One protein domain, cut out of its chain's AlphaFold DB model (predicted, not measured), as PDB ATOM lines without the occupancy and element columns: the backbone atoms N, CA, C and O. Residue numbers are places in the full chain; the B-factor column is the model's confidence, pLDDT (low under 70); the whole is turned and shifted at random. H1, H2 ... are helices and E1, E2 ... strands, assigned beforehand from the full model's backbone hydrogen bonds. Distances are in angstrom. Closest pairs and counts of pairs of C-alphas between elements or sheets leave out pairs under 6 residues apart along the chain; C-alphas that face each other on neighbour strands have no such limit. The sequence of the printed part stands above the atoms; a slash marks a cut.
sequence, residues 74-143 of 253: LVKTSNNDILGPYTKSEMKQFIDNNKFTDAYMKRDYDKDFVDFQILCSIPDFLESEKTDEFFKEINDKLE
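What this domain is: This is residues 74 to 143 of the 253 residues of an uncharacterized protein of Nosema ceranae (UniProt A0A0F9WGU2). A small antiparallel sheet of three short strands has H1 close by on one side, and the longest helix, H3, set off from the sheet on the side away from H1. Between them the chain folds back after E3 in an unnamed loop and enters the short helix H2 near the E3 edge of the sheet. The printed part has 70 residues, with three named helices and three named strands in the chain order E1 E2 H1 E3 H2 H3; the sheet order is E2 E1 E3, and the class is mixed, helices and strands. The whole is compact, with a radius of gyration of the C-alphas of 11.7 A, and the C-alphas span 33 by 25 by 19 A.

How they stand to each other: Begin at E1, residues 74 to 76, the inner strand. The edge strand E2, residues 82 to 86, forms a hairpin with it, at 155 degrees between their directions; look for N 83 and O 75, 2.7 A apart. On the other side of E1 is the edge strand E3, residues 104 to 107, antiparallel to it at 161 degrees; N 76 and O 104 are 2.7 A apart and N 104 and O 76 are 2.8 A apart. H1, residues 88 to 96, only grazes the sheet with residues 90 to 94. E2, H1 and E3 form a split strand-helix-strand unit, two strands running the same way with E1 between them in the sheet, and its crossover is right-handed. After E3, residues 114 to 115 pair antiparallel with its residues 104 to 105. H2, residues 116 to 120, only grazes the sheet with residues 116 to 119; the closest C-alphas of E3 and H2 are those of Tyr 104 and Phe 116, 5.4 A apart. H3, residues 129 to 143, is not on the sheet, is apart from H1, and is only just apart from H2, closest 8.0 A. Every O i to N i+4 pair is within hydrogen-bond range in H1, H2 and H3.

Where its parts are: Find C-alpha 74 at (39.175, -36.139, -23.487), where E1 begins and runs 6.7 A. E2 spans 11.2 A, H1 12.3 A, E3 10.7 A and H2 6.1 A. Find C-alpha 129 at (32.877, -46.200, -9.107); from there H3 runs 21.4 A to C-alpha 143 at (37.032, -58.243, -26.340).

The domain as a whole: The two C-alphas farthest apart are those of Asn 97 and Glu 143, 35.7 A. The printed part has no cut, and no link is long. Mean pLDDT of the printed part is 78.1; look for values under 70 at residue 123, residues 127 to 131 and residues 138 to 143.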
ATOM      1  N   LEU A  74      39.111 -36.599 -22.108       89.44
ATOM      2  CA  LEU A  74      39.175 -36.139 -23.487       89.44
ATOM      3  C   LEU A  74      37.755 -36.029 -24.025       89.44
ATOM      4  O   LEU A  74      36.942 -36.932 -23.833       89.44
ATOM      5  N   VAL A  75      37.474 -34.937 -24.729       89.06
ATOM      6  CA  VAL A  75      36.157 -34.642 -25.294       89.06
ATOM      7  C   VAL A  75      36.286 -34.533 -26.801       89.06
ATOM      8  O   VAL A  75      37.036 -33.716 -27.314       89.06
ATOM      9  N   LYS A  76      35.543 -35.344 -27.531       88.38
ATOM     10  CA  LYS A  76      35.474 -35.335 -28.981       88.38
ATOM     11  C   LYS A  76      34.183 -34.663 -29.424       88.38
ATOM     12  O   LYS A  76      33.089 -35.153 -29.157       88.38
ATOM     13  N   THR A  77      34.317 -33.541 -30.112       86.81
ATOM     14  CA  THR A  77      33.174 -32.781 -30.625       86.81
ATOM     15  C   THR A  77      32.573 -33.436 -31.871       86.81
ATOM     16  O   THR A  77      33.171 -34.320 -32.493       86.81
ATOM     17  N   SER A  78      31.386 -32.979 -32.275       80.38
ATOM     18  CA  SER A  78      30.718 -33.394 -33.516       80.38
ATOM     19  C   SER A  78      31.552 -33.117 -34.774       80.38
ATOM     20  O   SER A  78      31.467 -33.877 -35.738       80.38
ATOM     21  N   ASN A  79      32.426 -32.108 -34.728       83.81
ATOM     22  CA  ASN A  79      33.398 -31.788 -35.779       83.81
ATOM     23  C   ASN A  79      34.586 -32.763 -35.823       83.81
ATOM     24  O   ASN A  79      35.488 -32.597 -36.635       83.81
ATOM     25  N   ASN A  80      34.573 -33.803 -34.982       81.06
ATOM     26  CA  ASN A  80      35.618 -34.818 -34.860       81.06
ATOM     27  C   ASN A  80      36.929 -34.288 -34.241       81.06
ATOM     28  O   ASN A  80      37.899 -35.043 -34.169       81.06
ATOM     29  N   ASP A  81      36.928 -33.052 -33.730       87.88
ATOM     30  CA  ASP A  81      38.039 -32.459 -32.986       87.88
ATOM     31  C   ASP A  81      38.090 -33.016 -31.565       87.88
ATOM     32  O   ASP A  81      37.070 -33.057 -30.868       87.88
ATOM     33  N   ILE A  82      39.284 -33.421 -31.133       88.75
ATOM     34  CA  ILE A  82      39.545 -33.911 -29.779       88.75
ATOM     35  C   ILE A  82      40.091 -32.750 -28.947       88.75
ATOM     36  O   ILE A  82      41.133 -32.176 -29.256       88.75
ATOM     37  N   LEU A  83      39.371 -32.426 -27.885       87.25
ATOM     38  CA  LEU A  83      39.662 -31.390 -26.912       87.25
ATOM     39  C   LEU A  83      40.087 -32.021 -25.582       87.25
ATOM     40  O   LEU A  83      39.643 -33.114 -25.221       87.25
ATOM     41  N   GLY A  84      40.924 -31.302 -24.842       87.12
ATOM     42  CA  GLY A  84      41.490 -31.747 -23.570       87.12
ATOM     43  C   GLY A  84      43.002 -31.978 -23.660       87.12
ATOM     44  O   GLY A  84      43.634 -31.547 -24.628       87.12
ATOM     45  N   PRO A  85      43.606 -32.642 -22.661       88.12
ATOM     46  CA  PRO A  85      42.969 -33.284 -21.508       88.12
ATOM     47  C   PRO A  85      42.427 -32.295 -20.468       88.12
ATOM     48  O   PRO A  85      43.101 -31.327 -20.130       88.12
ATOM     49  N   TYR A  86      41.245 -32.586 -19.927       89.75
ATOM     50  CA  TYR A  86      40.588 -31.824 -18.865       89.75
ATOM     51  C   TYR A  86      40.618 -32.570 -17.533       89.75
ATOM     52  O   TYR A  86      40.556 -33.801 -17.480       89.75
ATOM     53  N   THR A  87      40.687 -31.815 -16.445       86.94
ATOM     54  CA  THR A  87      40.529 -32.322 -15.078       86.94
ATOM     55  C   THR A  87      39.056 -32.559 -14.738       86.94
ATOM     56  O   THR A  87      38.160 -32.015 -15.388       86.94
ATOM     57  N   LYS A  88      38.777 -33.343 -13.684       86.19
ATOM     58  CA  LYS A  88      37.401 -33.562 -13.192       86.19
ATOM     59  C   LYS A  88      36.683 -32.246 -12.880       86.19
ATOM     60  O   LYS A  88      35.526 -32.076 -13.246       86.19
ATOM     61  N   SER A  89      37.383 -31.301 -12.251       83.69
ATOM     62  CA  SER A  89      36.829 -29.993 -11.887       83.69
ATOM     63  C   SER A  89      36.474 -29.144 -13.109       83.69
ATOM     64  O   SER A  89      35.407 -28.536 -13.135       83.69
ATOM     65  N   GLU A  90      37.322 -29.136 -14.140       86.94
ATOM     66  CA  GLU A  90      37.027 -28.451 -15.405       86.94
ATOM     67  C   GLU A  90      35.856 -29.111 -16.134       86.94
ATOM     68  O   GLU A  90      34.957 -28.420 -16.609       86.94
ATOM     69  N   MET A  91      35.814 -30.447 -16.172       86.00
ATOM     70  CA  MET A  91      34.691 -31.175 -16.765       86.00
ATOM     71  C   MET A  91      33.378 -30.869 -16.057       86.00
ATOM     72  O   MET A  91      32.394 -30.594 -16.736       86.00
ATOM     73  N   LYS A  92      33.366 -30.821 -14.721       84.62
ATOM     74  CA  LYS A  92      32.186 -30.435 -13.936       84.62
ATOM     75  C   LYS A  92      31.684 -29.046 -14.329       84.62
ATOM     76  O   LYS A  92      30.519 -28.895 -14.675       84.62
ATOM     77  N   GLN A  93      32.586 -28.067 -14.435       85.06
ATOM     78  CA  GLN A  93      32.232 -26.724 -14.903       85.06
ATOM     79  C   GLN A  93      31.685 -26.716 -16.338       85.06
ATOM     80  O   GLN A  93      30.777 -25.948 -16.649       85.06
ATOM     81  N   PHE A  94      32.222 -27.531 -17.247       85.75
ATOM     82  CA  PHE A  94      31.712 -27.592 -18.619       85.75
ATOM     83  C   PHE A  94      30.344 -28.268 -18.726       85.75
ATOM     84  O   PHE A  94      29.554 -27.887 -19.596       85.75
ATOM     85  N   ILE A  95      30.071 -29.233 -17.849       83.06
ATOM     86  CA  ILE A  95      28.774 -29.902 -17.718       83.06
ATOM     87  C   ILE A  95      27.739 -28.925 -17.168       83.06
ATOM     88  O   ILE A  95      26.701 -28.746 -17.797       83.06
ATOM     89  N   ASP A  96      28.059 -28.219 -16.080       81.31
ATOM     90  CA  ASP A  96      27.175 -27.212 -15.476       81.31
ATOM     91  C   ASP A  96      26.819 -26.095 -16.477       81.31
ATOM     92  O   ASP A  96      25.706 -25.572 -16.485       81.31
ATOM     93  N   ASN A  97      27.750 -25.771 -17.380       83.62
ATOM     94  CA  ASN A  97      27.566 -24.782 -18.442       83.62
ATOM     95  C   ASN A  97      26.940 -25.341 -19.740       83.62
ATOM     96  O   ASN A  97      26.855 -24.608 -20.727       83.62
ATOM     97  N   ASN A  98      26.529 -26.615 -19.787       79.19
ATOM     98  CA  ASN A  98      25.937 -27.280 -20.961       79.19
ATOM     99  C   ASN A  98      26.765 -27.163 -22.261       79.19
ATOM    100  O   ASN A  98      26.220 -27.099 -23.362       79.19
ATOM    101  N   LYS A  99      28.101 -27.144 -22.170       75.19
ATOM    102  CA  LYS A  99      28.977 -26.873 -23.328       75.19
ATOM    103  C   LYS A  99      29.158 -28.073 -24.273       75.19
ATOM    104  O   LYS A  99      29.584 -27.893 -25.412       75.19
ATOM    105  N   PHE A 100      28.851 -29.290 -23.813       79.38
ATOM    106  CA  PHE A 100      29.222 -30.549 -24.478       79.38
ATOM    107  C   PHE A 100      28.060 -31.540 -24.673       79.38
ATOM    108  O   PHE A 100      28.286 -32.745 -24.727       79.38
ATOM    109  N   THR A 101      26.826 -31.050 -24.826       74.00
ATOM    110  CA  THR A 101      25.610 -31.887 -24.931       74.00
ATOM    111  C   THR A 101      25.608 -32.892 -26.092       74.00
ATOM    112  O   THR A 101      24.935 -33.915 -26.001       74.00
ATOM    113  N   ASP A 102      26.375 -32.607 -27.151       78.88
ATOM    114  CA  ASP A 102      26.501 -33.426 -28.369       78.88
ATOM    115  C   ASP A 102      27.929 -33.990 -28.554       78.88
ATOM    116  O   ASP A 102      28.356 -34.288 -29.675       78.88
ATOM    117  N   ALA A 103      28.722 -34.055 -27.482       85.94
ATOM    118  CA  ALA A 103      30.101 -34.524 -27.537       85.94
ATOM    119  C   ALA A 103      30.240 -35.977 -27.069       85.94
ATOM    120  O   ALA A 103      29.438 -36.490 -26.294       85.94
ATOM    121  N   TYR A 104      31.321 -36.621 -27.495       84.62
ATOM    122  CA  TYR A 104      31.748 -37.902 -26.950       84.62
ATOM    123  C   TYR A 104      32.886 -37.679 -25.960       84.62
ATOM    124  O   TYR A 104      33.734 -36.820 -26.177       84.62
ATOM    125  N   MET A 105      32.957 -38.453 -24.892       87.50
ATOM    126  CA  MET A 105      33.954 -38.315 -23.842       87.50
ATOM    127  C   MET A 105      34.631 -39.646 -23.563       87.50
ATOM    128  O   MET A 105      34.033 -40.712 -23.696       87.50
ATOM    129  N   LYS A 106      35.894 -39.588 -23.162       87.94
ATOM    130  CA  LYS A 106      36.604 -40.736 -22.604       87.94
ATOM    131  C   LYS A 106      37.638 -40.301 -21.597       87.94
ATOM    132  O   LYS A 106      38.071 -39.147 -21.615       87.94
ATOM    133  N   ARG A 107      38.096 -41.239 -20.779       86.06
ATOM    134  CA  ARG A 107      39.294 -41.028 -19.970       86.06
ATOM    135  C   ARG A 107      40.526 -41.325 -20.810       86.06
ATOM    136  O   ARG A 107      40.480 -42.092 -21.770       86.06
ATOM    137  N   ASP A 108      41.639 -40.704 -20.455       81.94
ATOM    138  CA  ASP A 108      42.900 -40.788 -21.200       81.94
ATOM    139  C   ASP A 108      43.420 -42.234 -21.339       81.94
ATOM    140  O   ASP A 108      44.101 -42.576 -22.303       81.94
ATOM    141  N   TYR A 109      43.062 -43.111 -20.397       79.25
ATOM    142  CA  TYR A 109      43.420 -44.532 -20.417       79.25
ATOM    143  C   TYR A 109      42.365 -45.449 -21.048       79.25
ATOM    144  O   TYR A 109      42.667 -46.620 -21.280       79.25
ATOM    145  N   ASP A 110      41.165 -44.950 -21.344       80.69
ATOM    146  CA  ASP A 110      40.136 -45.743 -22.010       80.69
ATOM    147  C   ASP A 110      40.360 -45.755 -23.527       80.69
ATOM    148  O   ASP A 110      40.795 -44.773 -24.154       80.69
ATOM    149  N   LYS A 111      40.053 -46.901 -24.141       76.44
ATOM    150  CA  LYS A 111      40.232 -47.113 -25.580       76.44
ATOM    151  C   LYS A 111      39.265 -46.224 -26.370       76.44
ATOM    152  O   LYS A 111      39.708 -45.425 -27.205       76.44
ATOM    153  N   ASP A 112      37.984 -46.263 -26.011       79.25
ATOM    154  CA  ASP A 112      36.899 -45.721 -26.827       79.25
ATOM    155  C   ASP A 112      36.207 -44.492 -26.231       79.25
ATOM    156  O   ASP A 112      36.220 -44.252 -25.026       79.25
ATOM    157  N   PHE A 113      35.615 -43.689 -27.122       82.06
ATOM    158  CA  PHE A 113      34.805 -42.519 -26.786       82.06
ATOM    159  C   PHE A 113      33.340 -42.917 -26.585       82.06
ATOM    160  O   PHE A 113      32.749 -43.562 -27.449       82.06
ATOM    161  N   VAL A 114      32.749 -42.474 -25.480       80.19
ATOM    162  CA  VAL A 114      31.355 -42.729 -25.099       80.19
ATOM    163  C   VAL A 114      30.546 -41.447 -25.244       80.19
ATOM    164  O   VAL A 114      31.040 -40.365 -24.955       80.19
ATOM    165  N   ASP A 115      29.303 -41.542 -25.701       81.19
ATOM    166  CA  ASP A 115      28.416 -40.381 -25.801       81.19
ATOM    167  C   ASP A 115      28.170 -39.740 -24.421       81.19
ATOM    168  O   ASP A 115      27.873 -40.435 -23.442       81.19
ATOM    169  N   PHE A 116      28.274 -38.412 -24.344       79.81
ATOM    170  CA  PHE A 116      27.999 -37.648 -23.131       79.81
ATOM    171  C   PHE A 116      26.601 -37.928 -22.569       79.81
ATOM    172  O   PHE A 116      26.448 -38.044 -21.356       79.81
ATOM    173  N   GLN A 117      25.592 -38.115 -23.423       75.00
ATOM    174  CA  GLN A 117      24.219 -38.380 -22.974       75.00
ATOM    175  C   GLN A 117      24.102 -39.716 -22.225       75.00
ATOM    176  O   GLN A 117      23.362 -39.833 -21.246       75.00
ATOM    177  N   ILE A 118      24.883 -40.714 -22.645       74.62
ATOM    178  CA  ILE A 118      24.936 -42.025 -21.990       74.62
ATOM    179  C   ILE A 118      25.661 -41.905 -20.646       74.62
ATOM    180  O   ILE A 118      25.185 -42.436 -19.644       74.62
ATOM    181  N   LEU A 119      26.764 -41.152 -20.591       75.56
ATOM    182  CA  LEU A 119      27.496 -40.903 -19.345       75.56
ATOM    183  C   LEU A 119      26.660 -40.116 -18.328       75.56
ATOM    184  O   LEU A 119      26.653 -40.463 -17.151       75.56
ATOM    185  N   CYS A 120      25.882 -39.127 -18.771       73.88
ATOM    186  CA  CYS A 120      24.948 -38.384 -17.918       73.88
ATOM    187  C   CYS A 120      23.820 -39.238 -17.330       73.88
ATOM    188  O   CYS A 120      23.218 -38.836 -16.337       73.88
ATOM    189  N   SER A 121      23.528 -40.402 -17.917       70.06
ATOM    190  CA  SER A 121      22.557 -41.342 -17.346       70.06
ATOM    191  C   SER A 121      23.085 -42.007 -16.066       70.06
ATOM    192  O   SER A 121      22.303 -42.541 -15.278       70.06
ATOM    193  N   ILE A 122      24.403 -41.964 -15.835       71.88
ATOM    194  CA  ILE A 122      25.035 -42.415 -14.598       71.88
ATOM    195  C   ILE A 122      25.045 -41.233 -13.612       71.88
ATOM    196  O   ILE A 122      25.636 -40.191 -13.908       71.88
ATOM    197  N   PRO A 123      24.419 -41.370 -12.429       66.38
ATOM    198  CA  PRO A 123      24.457 -40.322 -11.419       66.38
ATOM    199  C   PRO A 123      25.899 -40.105 -10.951       66.38
ATOM    200  O   PRO A 123      26.544 -41.031 -10.461       66.38
ATOM    201  N   ASP A 124      26.371 -38.870 -11.120       70.75
ATOM    202  CA  ASP A 124      27.716 -38.404 -10.764       70.75
ATOM    203  C   ASP A 124      28.866 -39.225 -11.384       70.75
ATOM    204  O   ASP A 124      29.790 -39.679 -10.710       70.75
ATOM    205  N   PHE A 125      28.819 -39.431 -12.705       76.56
ATOM    206  CA  PHE A 125      29.795 -40.249 -13.445       76.56
ATOM    207  C   PHE A 125      31.262 -39.771 -13.356       76.56
ATOM    208  O   PHE A 125      32.180 -40.491 -13.737       76.56
ATOM    209  N   LEU A 126      31.527 -38.551 -12.878       73.38
ATOM    210  CA  LEU A 126      32.900 -38.073 -12.680       73.38
ATOM    211  C   LEU A 126      33.539 -38.636 -11.397       73.38
ATOM    212  O   LEU A 126      34.771 -38.742 -11.309       73.38
ATOM    213  N   GLU A 127      32.712 -39.000 -10.418       68.06
ATOM    214  CA  GLU A 127      33.121 -39.476  -9.091       68.06
ATOM    215  C   GLU A 127      32.672 -40.921  -8.814       68.06
ATOM    216  O   GLU A 127      33.195 -41.566  -7.909       68.06
ATOM    217  N   SER A 128      31.740 -41.460  -9.604       65.56
ATOM    218  CA  SER A 128      31.154 -42.776  -9.361       65.56
ATOM    219  C   SER A 128      32.077 -43.932  -9.755       65.56
ATOM    220  O   SER A 128      32.490 -44.041 -10.910       65.56
ATOM    221  N   GLU A 129      32.274 -44.881  -8.836       65.31
ATOM    222  CA  GLU A 129      32.877 -46.200  -9.107       65.31
ATOM    223  C   GLU A 129      32.094 -46.987 -10.176       65.31
ATOM    224  O   GLU A 129      32.650 -47.804 -10.906       65.31
ATOM    225  N   LYS A 130      30.803 -46.678 -10.361       64.38
ATOM    226  CA  LYS A 130      29.961 -47.282 -11.408       64.38
ATOM    227  C   LYS A 130      30.425 -46.929 -12.817       64.38
ATOM    228  O   LYS A 130      30.106 -47.634 -13.771       64.38
ATOM    229  N   THR A 131      31.178 -45.844 -12.960       67.56
ATOM    230  CA  THR A 131      31.757 -45.435 -14.241       67.56
ATOM    231  C   THR A 131      32.879 -46.388 -14.641       67.56
ATOM    232  O   THR A 131      32.984 -46.747 -15.811       67.56
ATOM    233  N   ASP A 132      33.664 -46.880 -13.677       70.38
ATOM    234  CA  ASP A 132      34.669 -47.917 -13.924       70.38
ATOM    235  C   ASP A 132      34.029 -49.227 -14.368       70.38
ATOM    236  O   ASP A 132      34.467 -49.821 -15.354       70.38
ATOM    237  N   GLU A 133      32.961 -49.649 -13.687       71.06
ATOM    238  CA  GLU A 133      32.187 -50.834 -14.067       71.06
ATOM    239  C   GLU A 133      31.611 -50.696 -15.480       71.06
ATOM    240  O   GLU A 133      31.705 -51.626 -16.278       71.06
ATOM    241  N   PHE A 134      31.094 -49.515 -15.822       72.50
ATOM    242  CA  PHE A 134      30.536 -49.219 -17.136       72.50
ATOM    243  C   PHE A 134      31.585 -49.298 -18.257       72.50
ATOM    244  O   PHE A 134      31.373 -49.978 -19.262       72.50
ATOM    245  N   PHE A 135      32.747 -48.658 -18.089       73.69
ATOM    246  CA  PHE A 135      33.831 -48.748 -19.074       73.69
ATOM    247  C   PHE A 135      34.415 -50.162 -19.158       73.69
ATOM    248  O   PHE A 135      34.793 -50.605 -20.245       73.69
ATOM    249  N   LYS A 136      34.454 -50.901 -18.045       73.81
ATOM    250  CA  LYS A 136      34.871 -52.304 -18.035       73.81
ATOM    251  C   LYS A 136      33.892 -53.189 -18.804       73.81
ATOM    252  O   LYS A 136      34.330 -53.956 -19.647       73.81
ATOM    253  N   GLU A 137      32.586 -53.025 -18.605       71.25
ATOM    254  CA  GLU A 137      31.564 -53.775 -19.344       71.25
ATOM    255  C   GLU A 137      31.605 -53.473 -20.852       71.25
ATOM    256  O   GLU A 137      31.440 -54.382 -21.668       71.25
ATOM    257  N   ILE A 138      31.867 -52.218 -21.237       69.25
ATOM    258  CA  ILE A 138      32.075 -51.843 -22.643       69.25
ATOM    259  C   ILE A 138      33.300 -52.553 -23.219       69.25
ATOM    260  O   ILE A 138      33.202 -53.163 -24.285       69.25
ATOM    261  N   ASN A 139      34.433 -52.509 -22.516       66.44
ATOM    262  CA  ASN A 139      35.666 -53.148 -22.971       66.44
ATOM    263  C   ASN A 139      35.526 -54.681 -23.043       66.44
ATOM    264  O   ASN A 139      35.927 -55.277 -24.041       66.44
ATOM    265  N   ASP A 140      34.896 -55.314 -22.049       65.56
ATOM    266  CA  ASP A 140      34.682 -56.766 -21.989       65.56
ATOM    267  C   ASP A 140      33.728 -57.245 -23.099       65.56
ATOM    268  O   ASP A 140      33.944 -58.292 -23.717       65.56
ATOM    269  N   LYS A 141      32.678 -56.473 -23.417       63.00
ATOM    270  CA  LYS A 141      31.805 -56.754 -24.573       63.00
ATOM    271  C   LYS A 141      32.561 -56.657 -25.897       63.00
ATOM    272  O   LYS A 141      32.249 -57.406 -26.819       63.00
ATOM    273  N   LEU A 142      33.549 -55.768 -25.988       56.91
ATOM    274  CA  LEU A 142      34.366 -55.588 -27.186       56.91
ATOM    275  C   LEU A 142      35.390 -56.718 -27.370       56.91
ATOM    276  O   LEU A 142      35.593 -57.186 -28.488       56.91
ATOM    277  N   GLU A 143      36.022 -57.176 -26.287       56.66
ATOM    278  CA  GLU A 143      37.032 -58.243 -26.340       56.66
ATOM    279  C   GLU A 143      36.413 -59.613 -26.659       56.66
ATOM    280  O   GLU A 143      36.993 -60.390 -27.418       56.66
TER     281      GLU A 143